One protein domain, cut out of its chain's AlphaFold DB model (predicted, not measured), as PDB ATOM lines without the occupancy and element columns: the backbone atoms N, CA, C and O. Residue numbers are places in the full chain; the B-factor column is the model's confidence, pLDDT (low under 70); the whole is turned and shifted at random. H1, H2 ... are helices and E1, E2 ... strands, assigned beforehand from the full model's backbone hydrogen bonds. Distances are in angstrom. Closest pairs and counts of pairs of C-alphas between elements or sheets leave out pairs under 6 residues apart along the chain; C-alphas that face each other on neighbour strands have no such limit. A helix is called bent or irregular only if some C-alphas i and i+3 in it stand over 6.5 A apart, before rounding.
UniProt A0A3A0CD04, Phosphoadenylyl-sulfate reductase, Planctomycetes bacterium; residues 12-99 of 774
ATOM      1  N   ASP A  12     290.953 462.258 460.975       50.47
ATOM      2  CA  ASP A  12     292.334 462.752 460.849       50.47
ATOM      3  C   ASP A  12     293.395 461.659 460.613       50.47
ATOM      4  O   ASP A  12     294.445 461.916 460.027       50.47
ATOM      5  N   TYR A  13     293.160 460.419 461.060       57.50
ATOM      6  CA  TYR A  13     294.201 459.379 461.062       57.50
ATOM      7  C   TYR A  13     294.218 458.482 459.824       57.50
ATOM      8  O   TYR A  13     295.177 457.731 459.633       57.50
ATOM      9  N   ALA A  14     293.189 458.545 458.971       61.97
ATOM     10  CA  ALA A  14     292.925 457.538 457.940       61.97
ATOM     11  C   ALA A  14     294.116 457.258 456.999       61.97
ATOM     12  O   ALA A  14     294.322 456.111 456.605       61.97
ATOM     13  N   ARG A  15     294.930 458.277 456.683       71.19
ATOM     14  CA  ARG A  15     296.074 458.162 455.757       71.19
ATOM     15  C   ARG A  15     297.290 457.404 456.313       71.19
ATOM     16  O   ARG A  15     298.073 456.884 455.525       71.19
ATOM     17  N   HIS A  16     297.438 457.310 457.639       74.50
ATOM     18  CA  HIS A  16     298.586 456.650 458.287       74.50
ATOM     19  C   HIS A  16     298.256 455.249 458.834       74.50
ATOM     20  O   HIS A  16     299.139 454.572 459.364       74.50
ATOM     21  N   LEU A  17     297.000 454.799 458.730       76.75
ATOM     22  CA  LEU A  17     296.570 453.493 459.228       76.75
ATOM     23  C   LEU A  17     296.981 452.358 458.281       76.75
ATOM     24  O   LEU A  17     296.631 452.343 457.104       76.75
ATOM     25  N   VAL A  18     297.641 451.343 458.837       76.12
ATOM     26  CA  VAL A  18     297.904 450.055 458.185       76.12
ATOM     27  C   VAL A  18     297.072 448.951 458.838       76.12
ATOM     28  O   VAL A  18     296.900 448.918 460.060       76.12
ATOM     29  N   ARG A  19     296.577 448.007 458.031       78.56
ATOM     30  CA  ARG A  19     295.977 446.760 458.528       78.56
ATOM     31  C   ARG A  19     297.054 445.682 458.616       78.56
ATOM     32  O   ARG A  19     297.603 445.254 457.605       78.56
ATOM     33  N   ARG A  20     297.341 445.230 459.834       72.38
ATOM     34  CA  ARG A  20     298.331 444.184 460.120       72.38
ATOM     35  C   ARG A  20     297.797 442.784 459.792       72.38
ATOM     36  O   ARG A  20     296.595 442.565 459.662       72.38
ATOM     37  N   SER A  21     298.705 441.806 459.727       69.38
ATOM     38  CA  SER A  21     298.402 440.391 459.425       69.38
ATOM     39  C   SER A  21     297.409 439.719 460.392       69.38
ATOM     40  O   SER A  21     296.803 438.711 460.040       69.38
ATOM     41  N   ASN A  22     297.233 440.274 461.593       68.94
ATOM     42  CA  ASN A  22     296.288 439.847 462.628       68.94
ATOM     43  C   ASN A  22     294.941 440.600 462.594       68.94
ATOM     44  O   ASN A  22     294.162 440.443 463.525       68.94
ATOM     45  N   GLY A  23     294.683 441.441 461.586       71.94
ATOM     46  CA  GLY A  23     293.463 442.253 461.466       71.94
ATOM     47  C   GLY A  23     293.528 443.629 462.142       71.94
ATOM     48  O   GLY A  23     292.790 444.525 461.738       71.94
ATOM     49  N   GLU A  24     294.451 443.825 463.092       72.31
ATOM     50  CA  GLU A  24     294.668 445.084 463.823       72.31
ATOM     51  C   GLU A  24     294.900 446.260 462.859       72.31
ATOM     52  O   GLU A  24     295.801 446.211 462.016       72.31
ATOM     53  N   VAL A  25     294.114 447.330 463.008       75.12
ATOM     54  CA  VAL A  25     294.286 448.593 462.276       75.12
ATOM     55  C   VAL A  25     294.940 449.614 463.201       75.12
ATOM     56  O   VAL A  25     294.425 449.918 464.275       75.12
ATOM     57  N   THR A  26     296.103 450.124 462.810       77.62
ATOM     58  CA  THR A  26     296.915 451.028 463.637       77.62
ATOM     59  C   THR A  26     297.923 451.772 462.764       77.62
ATOM     60  O   THR A  26     298.123 451.397 461.612       77.62
ATOM     61  N   VAL A  27     298.562 452.818 463.282       81.69
ATOM     62  CA  VAL A  27     299.659 453.490 462.572       81.69
ATOM     63  C   VAL A  27     300.875 452.547 462.497       81.69
ATOM     64  O   VAL A  27     301.059 451.672 463.356       81.69
ATOM     65  N   ASP A  28     301.693 452.646 461.447       81.81
ATOM     66  CA  ASP A  28     302.913 451.835 461.359       81.81
ATOM     67  C   ASP A  28     304.102 452.497 462.067       81.81
ATOM     68  O   ASP A  28     304.187 453.712 462.237       81.81
ATOM     69  N   GLY A  29     305.035 451.660 462.504       86.31
ATOM     70  CA  GLY A  29     306.266 452.089 463.153       86.31
ATOM     71  C   GLY A  29     306.188 452.334 464.658       86.31
ATOM     72  O   GLY A  29     307.224 452.626 465.244       86.31
ATOM     73  N   LEU A  30     305.032 452.131 465.309       89.94
ATOM     74  CA  LEU A  30     304.919 452.208 466.773       89.94
ATOM     75  C   LEU A  30     304.802 450.855 467.495       89.94
ATOM     76  O   LEU A  30     304.201 449.891 466.998       89.94
ATOM     77  N   TYR A  31     305.291 450.833 468.738       90.94
ATOM     78  CA  TYR A  31     304.925 449.843 469.753       90.94
ATOM     79  C   TYR A  31     304.418 450.527 471.035       90.94
ATOM     80  O   TYR A  31     304.994 451.511 471.472       90.94
ATOM     81  N   PRO A  32     303.375 449.988 471.686       91.38
ATOM     82  CA  PRO A  32     302.915 450.476 472.983       91.38
ATOM     83  C   PRO A  32     303.871 450.042 474.096       91.38
ATOM     84  O   PRO A  32     304.262 448.869 474.162       91.38
ATOM     85  N   GLU A  33     304.186 450.974 474.984       92.62
ATOM     86  CA  GLU A  33     305.145 450.784 476.072       92.62
ATOM     87  C   GLU A  33     304.507 450.150 477.312       92.62
ATOM     88  O   GLU A  33     303.320 449.812 477.346       92.62
ATOM     89  N   LYS A  34     305.329 449.914 478.338       88.81
ATOM     90  CA  LYS A  34     304.880 449.420 479.644       88.81
ATOM     91  C   LYS A  34     303.976 450.433 480.358       88.81
ATOM     92  O   LYS A  34     303.013 450.019 481.005       88.81
ATOM     93  N   ALA A  35     304.254 451.725 480.198       88.06
ATOM     94  CA  ALA A  35     303.420 452.813 480.686       88.06
ATOM     95  C   ALA A  35     302.124 452.946 479.849       88.06
ATOM     96  O   ALA A  35     302.180 453.012 478.616       88.06
ATOM     97  N   PRO A  36     300.927 452.970 480.470       88.56
ATOM     98  CA  PRO A  36     299.673 453.109 479.735       88.56
ATOM     99  C   PRO A  36     299.564 454.452 478.999       88.56
ATOM    100  O   PRO A  36     299.663 455.509 479.606       88.56
ATOM    101  N   GLY A  37     299.284 454.406 477.694       87.88
ATOM    102  CA  GLY A  37     299.058 455.605 476.873       87.88
ATOM    103  C   GLY A  37     300.310 456.183 476.205       87.88
ATOM    104  O   GLY A  37     300.159 457.063 475.357       87.88
ATOM    105  N   GLN A  38     301.493 455.648 476.524       92.31
ATOM    106  CA  GLN A  38     302.759 455.961 475.859       92.31
ATOM    107  C   GLN A  38     303.128 454.909 474.805       92.31
ATOM    108  O   GLN A  38     302.733 453.733 474.873       92.31
ATOM    109  N   TYR A  39     303.877 455.359 473.805       94.31
ATOM    110  CA  TYR A  39     304.302 454.581 472.654       94.31
ATOM    111  C   TYR A  39     305.769 454.875 472.347       94.31
ATOM    112  O   TYR A  39     306.201 456.020 472.400       94.31
ATOM    113  N   MET A  40     306.502 453.843 471.946       96.00
ATOM    114  CA  MET A  40     307.732 454.021 471.195       96.00
ATOM    115  C   MET A  40     307.358 454.226 469.725       96.00
ATOM    116  O   MET A  40     306.557 453.445 469.194       96.00
ATOM    117  N   VAL A  41     307.937 455.233 469.070       96.88
ATOM    118  CA  VAL A  41     307.784 455.509 467.633       96.88
ATOM    119  C   VAL A  41     309.146 455.411 466.949       96.88
ATOM    120  O   VAL A  41     310.086 456.101 467.328       96.88
ATOM    121  N   ARG A  42     309.257 454.560 465.922       97.75
ATOM    122  CA  ARG A  42     310.523 454.274 465.239       97.75
ATOM    123  C   ARG A  42     310.576 454.842 463.824       97.75
ATOM    124  O   ARG A  42     309.805 454.414 462.957       97.75
ATOM    125  N   VAL A  43     311.551 455.710 463.575       97.50
ATOM    126  CA  VAL A  43     311.855 456.307 462.267       97.50
ATOM    127  C   VAL A  43     312.728 455.365 461.444       97.50
ATOM    128  O   VAL A  43     313.770 454.913 461.908       97.50
ATOM    129  N   ARG A  44     312.313 455.063 460.212       95.75
ATOM    130  CA  ARG A  44     313.059 454.240 459.257       95.75
ATOM    131  C   ARG A  44     314.098 455.088 458.525       95.75
ATOM    132  O   ARG A  44     313.727 456.008 457.802       95.75
ATOM    133  N   ILE A  45     315.371 454.719 458.652       96.19
ATOM    134  CA  ILE A  45     316.505 455.444 458.055       96.19
ATOM    135  C   ILE A  45     317.343 454.441 457.244       96.19
ATOM    136  O   ILE A  45     318.143 453.705 457.822       96.19
ATOM    137  N   PRO A  46     317.125 454.319 455.920       93.25
ATOM    138  CA  PRO A  46     317.804 453.318 455.093       93.25
ATOM    139  C   PRO A  46     319.329 453.455 455.168       93.25
ATOM    140  O   PRO A  46     319.855 454.534 454.917       93.25
ATOM    141  N   GLY A  47     320.026 452.374 455.535       92.88
ATOM    142  CA  GLY A  47     321.485 452.370 455.696       92.88
ATOM    143  C   GLY A  47     322.040 453.329 456.762       92.88
ATOM    144  O   GLY A  47     323.229 453.652 456.743       92.88
ATOM    145  N   GLY A  48     321.184 453.851 457.648       94.19
ATOM    146  CA  GLY A  48     321.570 454.749 458.735       94.19
ATOM    147  C   GLY A  48     322.021 456.150 458.323       94.19
ATOM    148  O   GLY A  48     322.392 456.921 459.205       94.19
ATOM    149  N   ARG A  49     322.019 456.503 457.031       93.94
ATOM    150  CA  ARG A  49     322.528 457.799 456.556       93.94
ATOM    151  C   ARG A  49     321.474 458.902 456.699       93.94
ATOM    152  O   ARG A  49     320.364 458.785 456.187       93.94
ATOM    153  N   LEU A  50     321.863 459.992 457.355       95.88
ATOM    154  CA  LEU A  50     321.096 461.224 457.525       95.88
ATOM    155  C   LEU A  50     321.889 462.415 456.981       95.88
ATOM    156  O   LEU A  50     323.106 462.505 457.173       95.88
ATOM    157  N   THR A  51     321.204 463.381 456.366       96.94
ATOM    158  CA  THR A  51     321.787 464.725 456.232       96.94
ATOM    159  C   THR A  51     321.885 465.379 457.614       96.94
ATOM    160  O   THR A  51     321.125 465.039 458.525       96.94
ATOM    161  N   LEU A  52     322.804 466.335 457.791       97.88
ATOM    162  CA  LEU A  52     322.915 467.062 459.064       97.88
ATOM    163  C   LEU A  52     321.613 467.801 459.411       97.88
ATOM    164  O   LEU A  52     321.216 467.823 460.571       97.88
ATOM    165  N   ASP A  53     320.900 468.310 458.404       98.25
ATOM    166  CA  ASP A  53     319.612 468.980 458.596       98.25
ATOM    167  C   ASP A  53     318.518 467.990 459.035       98.25
ATOM    168  O   ASP A  53     317.743 468.291 459.936       98.25
ATOM    169  N   GLN A  54     318.469 466.771 458.474       98.38
ATOM    170  CA  GLN A  54     317.556 465.727 458.961       98.38
ATOM    171  C   GLN A  54     317.861 465.353 460.415       98.38
ATOM    172  O   GLN A  54     316.934 465.212 461.211       98.38
ATOM    173  N   ALA A  55     319.141 465.213 460.767       98.00
ATOM    174  CA  ALA A  55     319.567 464.918 462.132       98.00
ATOM    175  C   ALA A  55     319.171 466.037 463.115       98.00
ATOM    176  O   ALA A  55     318.679 465.745 464.202       98.00
ATOM    177  N   GLU A  56     319.311 467.308 462.722       97.81
ATOM    178  CA  GLU A  56     318.935 468.468 463.543       97.81
ATOM    179  C   GLU A  56     317.423 468.505 463.803       97.81
ATOM    180  O   GLU A  56     316.990 468.604 464.950       97.81
ATOM    181  N   ARG A  57     316.609 468.301 462.756       98.38
ATOM    182  CA  ARG A  57     315.142 468.228 462.867       98.38
ATOM    183  C   ARG A  57     314.670 467.054 463.726       98.38
ATOM    184  O   ARG A  57     313.709 467.192 464.473       98.38
ATOM    185  N   LEU A  58     315.334 465.903 463.642       98.31
ATOM    186  CA  LEU A  58     315.035 464.750 464.491       98.31
ATOM    187  C   LEU A  58     315.386 465.029 465.968       98.31
ATOM    188  O   LEU A  58     314.590 464.706 466.847       98.31
ATOM    189  N   ALA A  59     316.499 465.712 466.254       97.81
ATOM    190  CA  ALA A  59     316.808 466.152 467.616       97.81
ATOM    191  C   ALA A  59     315.748 467.130 468.172       97.81
ATOM    192  O   ALA A  59     315.361 466.998 469.330       97.81
ATOM    193  N   GLU A  60     315.201 468.043 467.357       97.81
ATOM    194  CA  GLU A  60     314.036 468.862 467.755       97.81
ATOM    195  C   GLU A  60     312.779 468.012 468.034       97.81
ATOM    196  O   GLU A  60     311.991 468.323 468.927       97.81
ATOM    197  N   PHE A  61     312.551 466.936 467.274       98.06
ATOM    198  CA  PHE A  61     311.373 466.077 467.452       98.06
ATOM    199  C   PHE A  61     311.416 465.272 468.759       98.06
ATOM    200  O   PHE A  61     310.350 464.970 469.304       98.06
ATOM    201  N   ALA A  62     312.610 464.982 469.288       97.44
ATOM    202  CA  ALA A  62     312.777 464.414 470.625       97.44
ATOM    203  C   ALA A  62     312.185 465.340 471.706       97.44
ATOM    204  O   ALA A  62     311.418 464.888 472.555       97.44
ATOM    205  N   ASP A  63     312.477 466.643 471.620       97.38
ATOM    206  CA  ASP A  63     311.991 467.665 472.560       97.38
ATOM    207  C   ASP A  63     310.480 467.926 472.421       97.38
ATOM    208  O   ASP A  63     309.781 468.156 473.408       97.38
ATOM    209  N   LEU A  64     309.963 467.910 471.188       97.12
ATOM    210  CA  LEU A  64     308.573 468.279 470.890       97.12
ATOM    211  C   LEU A  64     307.553 467.159 471.146       97.12
ATOM    212  O   LEU A  64     306.388 467.453 471.426       97.12
ATOM    213  N   TYR A  65     307.951 465.892 470.997       96.88
ATOM    214  CA  TYR A  65     307.009 464.764 470.945       96.88
ATOM    215  C   TYR A  65     307.356 463.584 471.864       96.88
ATOM    216  O   TYR A  65     306.493 462.722 472.064       96.88
ATOM    217  N   ALA A  66     308.578 463.525 472.396       95.94
ATOM    218  CA  ALA A  66     309.121 462.390 473.142       95.94
ATOM    219  C   ALA A  66     309.608 462.816 474.544       95.94
ATOM    220  O   ALA A  66     309.062 463.739 475.147       95.94
ATOM    221  N   ASP A  67     310.597 462.106 475.084       93.75
ATOM    222  CA  ASP A  67     311.230 462.325 476.386       93.75
ATOM    223  C   ASP A  67     312.519 463.180 476.326       93.75
ATOM    224  O   ASP A  67     313.255 463.245 477.307       93.75
ATOM    225  N   GLY A  68     312.781 463.874 475.208       95.75
ATOM    226  CA  GLY A  68     314.011 464.656 474.998       95.75
ATOM    227  C   GLY A  68     315.218 463.819 474.552       95.75
ATOM    228  O   GLY A  68     316.310 464.352 474.359       95.75
ATOM    229  N   GLU A  69     315.030 462.516 474.335       93.06
ATOM    230  CA  GLU A  69     316.055 461.598 473.841       93.06
ATOM    231  C   GLU A  69     315.669 460.970 472.495       93.06
ATOM    232  O   GLU A  69     314.501 460.885 472.106       93.06
ATOM    233  N   TRP A  70     316.683 460.475 471.788       91.94
ATOM    234  CA  TRP A  70     316.515 459.560 470.662       91.94
ATOM    235  C   TRP A  70     317.447 458.351 470.835       91.94
ATOM    236  O   TRP A  70     318.635 458.499 471.119       91.94
ATOM    237  N   HIS A  71     316.895 457.143 470.695       94.62
ATOM    238  CA  HIS A  71     317.614 455.881 470.882       94.62
ATOM    239  C   HIS A  71     317.985 455.270 469.528       94.62
ATOM    240  O   HIS A  71     317.107 454.963 468.715       94.62
ATOM    241  N   VAL A  72     319.275 455.054 469.279       96.19
ATOM    242  CA  VAL A  72     319.764 454.381 468.069       96.19
ATOM    243  C   VAL A  72     319.575 452.869 468.211       96.19
ATOM    244  O   VAL A  72     320.102 452.245 469.129       96.19
ATOM    245  N   ASP A  73     318.842 452.241 467.290       95.56
ATOM    246  CA  ASP A  73     318.588 450.795 467.331       95.56
ATOM    247  C   ASP A  73     319.642 449.970 466.569       95.56
ATOM    248  O   ASP A  73     320.342 450.454 465.680       95.56
ATOM    249  N   THR A  74     319.719 448.658 466.842       95.06
ATOM    250  CA  THR A  74     320.656 447.733 466.155       95.06
ATOM    251  C   THR A  74     320.330 447.469 464.673       95.06
ATOM    252  O   THR A  74     320.739 446.456 464.087       95.06
ATOM    253  N   ARG A  75     319.522 448.338 464.063       96.06
ATOM    254  CA  ARG A  75     319.174 448.383 462.644       96.06
ATOM    255  C   ARG A  75     319.170 449.811 462.096       96.06
ATOM    256  O   ARG A  75     318.460 450.054 461.114       96.06
ATOM    257  N   GLU A  76     319.954 450.699 462.706       96.00
ATOM    258  CA  GLU A  76     320.261 452.033 462.180       96.00
ATOM    259  C   GLU A  76     319.023 452.943 462.117       96.00
ATOM    260  O   GLU A  76     318.916 453.813 461.262       96.00
ATOM    261  N   ASN A  77     318.044 452.701 462.991       97.06
ATOM    262  CA  ASN A  77     316.853 453.530 463.150       97.06
ATOM    263  C   ASN A  77     316.984 454.391 464.403       97.06
ATOM    264  O   ASN A  77     317.747 454.064 465.308       97.06
ATOM    265  N   ILE A  78     316.135 455.409 464.487       97.69
ATOM    266  CA  ILE A  78     315.864 456.141 465.723       97.69
ATOM    267  C   ILE A  78     314.542 455.662 466.317       97.69
ATOM    268  O   ILE A  78     313.539 455.545 465.607       97.69
ATOM    269  N   GLU A  79     314.548 455.376 467.615       97.06
ATOM    270  CA  GLU A  79     313.376 455.123 468.448       97.06
ATOM    271  C   GLU A  79     313.171 456.318 469.390       97.06
ATOM    272  O   GLU A  79     314.045 456.642 470.189       97.06
ATOM    273  N   TYR A  80     312.010 456.967 469.293       97.44
ATOM    274  CA  TYR A  80     311.528 457.925 470.287       97.44
ATOM    275  C   TYR A  80     310.700 457.188 471.323       97.44
ATOM    276  O   TYR A  80     309.814 456.413 470.946       97.44
ATOM    277  N   HIS A  81     310.954 457.443 472.601       95.12
ATOM    278  CA  HIS A  81     310.263 456.813 473.720       95.12
ATOM    279  C   HIS A  81     309.313 457.798 474.419       95.12
ATOM    280  O   HIS A  81     309.274 458.986 474.103       95.12
ATOM    281  N   GLY A  82     308.416 457.289 475.271       94.00
ATOM    282  CA  GLY A  82     307.489 458.126 476.039       94.00
ATOM    283  C   GLY A  82     306.409 458.872 475.233       94.00
ATOM    284  O   GLY A  82     305.574 459.548 475.847       94.00
ATOM    285  N   VAL A  83     306.359 458.726 473.900       96.00
ATOM    286  CA  VAL A  83     305.482 459.490 472.995       96.00
ATOM    287  C   VAL A  83     304.018 459.298 473.385       96.00
ATOM    288  O   VAL A  83     303.473 458.189 473.346       96.00
ATOM    289  N   SER A  84     303.356 460.390 473.767       93.88
ATOM    290  CA  SER A  84     301.951 460.350 474.179       93.88
ATOM    291  C   SER A  84     301.029 460.011 473.002       93.88
ATOM    292  O   SER A  84     301.305 460.357 471.856       93.88
ATOM    293  N   HIS A  85     299.881 459.380 473.273       88.81
ATOM    294  CA  HIS A  85     298.904 459.008 472.238       88.81
ATOM    295  C   HIS A  85     298.549 460.139 471.252       88.81
ATOM    296  O   HIS A  85     298.399 459.871 470.061       88.81
ATOM    297  N   GLY A  86     298.428 461.381 471.737       88.81
ATOM    298  CA  GLY A  86     298.119 462.548 470.906       88.81
ATOM    299  C   GLY A  86     299.298 463.057 470.070       88.81
ATOM    300  O   GLY A  86     299.070 463.665 469.031       88.81
ATOM    301  N   ALA A  87     300.537 462.777 470.486       93.06
ATOM    302  CA  ALA A  87     301.760 463.183 469.792       93.06
ATOM    303  C   ALA A  87     302.192 462.207 468.679       93.06
ATOM    304  O   ALA A  87     302.939 462.605 467.791       93.06
ATOM    305  N   VAL A  88     301.697 460.957 468.678       92.56
ATOM    306  CA  VAL A  88     302.105 459.917 467.706       92.56
ATOM    307  C   VAL A  88     301.940 460.362 466.250       92.56
ATOM    308  O   VAL A  88     302.859 460.179 465.459       92.56
ATOM    309  N   VAL A  89     300.785 460.924 465.876       89.69
ATOM    310  CA  VAL A  89     300.536 461.336 464.482       89.69
ATOM    311  C   VAL A  89     301.275 462.629 464.122       89.69
ATOM    312  O   VAL A  89     301.990 462.588 463.126       89.69
ATOM    313  N   PRO A  90     301.246 463.704 464.937       93.69
ATOM    314  CA  PRO A  90     302.104 464.870 464.726       93.69
ATOM    315  C   PRO A  90     303.589 464.529 464.528       93.69
ATOM    316  O   PRO A  90     304.223 465.087 463.639       93.69
ATOM    317  N   LEU A  91     304.135 463.570 465.287       95.69
ATOM    318  CA  LEU A  91     305.507 463.085 465.115       95.69
ATOM    319  C   LEU A  91     305.715 462.351 463.778       95.69
ATOM    320  O   LEU A  91     306.714 462.584 463.102       95.69
ATOM    321  N   VAL A  92     304.789 461.474 463.375       93.69
ATOM    322  CA  VAL A  92     304.856 460.773 462.076       93.69
ATOM    323  C   VAL A  92     304.805 461.767 460.915       93.69
ATOM    324  O   VAL A  92     305.616 461.674 459.998       93.69
ATOM    325  N   GLU A  93     303.911 462.752 460.979       93.25
ATOM    326  CA  GLU A  93     303.791 463.813 459.976       93.25
ATOM    327  C   GLU A  93     305.047 464.694 459.937       93.25
ATOM    328  O   GLU A  93     305.567 464.978 458.859       93.25
ATOM    329  N   ALA A  94     305.597 465.065 461.098       96.06
ATOM    330  CA  ALA A  94     306.847 465.817 461.195       96.06
ATOM    331  C   ALA A  94     308.031 465.051 460.567       96.06
ATOM    332  O   ALA A  94     308.811 465.630 459.809       96.06
ATOM    333  N   VAL A  95     308.120 463.737 460.796       96.62
ATOM    334  CA  VAL A  95     309.102 462.836 460.163       96.62
ATOM    335  C   VAL A  95     308.925 462.769 458.637       96.62
ATOM    336  O   VAL A  95     309.920 462.750 457.909       96.62
ATOM    337  N   GLU A  96     307.689 462.800 458.132       93.88
ATOM    338  CA  GLU A  96     307.412 462.871 456.690       93.88
ATOM    339  C   GLU A  96     307.864 464.213 456.074       93.88
ATOM    340  O   GLU A  96     308.380 464.216 454.953       93.88
ATOM    341  N   THR A  97     307.781 465.341 456.802       96.81
ATOM    342  CA  THR A  97     308.234 466.658 456.284       96.81
ATOM    343  C   THR A  97     309.728 466.721 455.947       96.81
ATOM    344  O   THR A  97     310.125 467.516 455.097       96.81
ATOM    345  N   ILE A  98     310.551 465.867 456.566       97.00
ATOM    346  CA  ILE A  98     312.003 465.777 456.328       97.00
ATOM    347  C   ILE A  98     312.391 464.624 455.383       97.00
ATOM    348  O   ILE A  98     313.562 464.248 455.292       97.00
ATOM    349  N   GLY A  99     311.414 464.049 454.672       93.88
ATOM    350  CA  GLY A  99     311.626 462.991 453.678       93.88
ATOM    351  C   GLY A  99     311.900 461.600 454.261       93.88
ATOM    352  O   GLY A  99     312.354 460.716 453.533       93.88
TER     353      GLY A  99
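AT A GLANCE: This is residues 12 to 99 of the 774 residues of the protein "Phosphoadenylyl-sulfate reductase" of Planctomycetes bacterium (UniProt A0A3A0CD04). A twisted wall of four antiparallel strands has two helices, H2 and H3, side by side and running opposite ways over one face, while its other face has no named helix. At one end of the longest axis, off the E3 side of the wall, lies a small separate hairpin, E1 and E2, with the short helix H1 before it. The printed part has 88 residues with three named helices and six named strands, in the order H1 E1 E2 E3 E4 H2 E5 E6 H3; the larger sheet runs E3 E4 E6 E5, and the class is mixed, helices and strands. The whole is compact, with a radius of gyration of the C-alphas of 12.8 A and spans of 38 by 28 by 25 A.

HOW THE PARTS SIT: H1, residues 12 to 16, is irregular, with C-alphas 12 and 15 7.8 A apart. E1, residues 17 to 19, and E2, residues 25 to 27, form an antiparallel hairpin, with N 18 and O 26 at 2.8 A. E3, residues 30 to 32, and E2 meet only through their link. E3 forms a hairpin with E4, residues 38 to 43, with N 40 and O 31 at 2.8 A. H2, residues 52 to 65, leads to E5, residues 69 to 72, which forms a hairpin with E6, residues 78 to 84; N 79 and O 71 are 2.8 A apart. E6 is also the antiparallel neighbour of E4, with N 43 and O 78 at 2.8 A. This sheet is only just strongly twisted, its C-alphas up to 4.3 A off the best plane. E4, H2 and E5 make a split strand-helix-strand unit, two strands running the same way with E6 between them, and its crossover is right-handed. H2 is on the sheet at a height of 10.1 A, over E6 and only just over E5, on which 3 of its C-alphas fall; it runs along the strands, at 6 degrees to E6 on the local plane. H3, residues 88 to 97, is on the same face at a height of 9.9 A, over E4 and along the strands, at 14 degrees to E4 on the local plane. H2 and H3 touch at a shallow tilt of 17 degrees, opposite ways; their closest C-alphas, those of Tyr 65 and Leu 91, are 6.3 A apart. H1 and H3 are close but not clearly touching, with the C-alphas of Tyr 13 and Val 89 closest at 7.5 A. Every O i to N i+4 pair is within hydrogen-bond range in H3, 9 of 10 in H2 and 0 of 1 in H1, where 1 of 2 O i to N i+3 pairs is.

IN THESE COORDINATES: H1 begins at C-alpha 12, (292.334, 462.752, 460.849). E4 is 16.4 A long, H2 20.0 A, E6 16.8 A and H3 14.6 A. H3 ends at C-alpha 97, (308.234, 466.658, 456.284).

THE WHOLE: The two C-alphas farthest apart, those of Gly 23 and Leu 52, are 38.6 A apart. The printed part has no cut and no long link. The mean pLDDT of the printed part is 90.2; residues 12 to 14 and 21 to 22 are under 70.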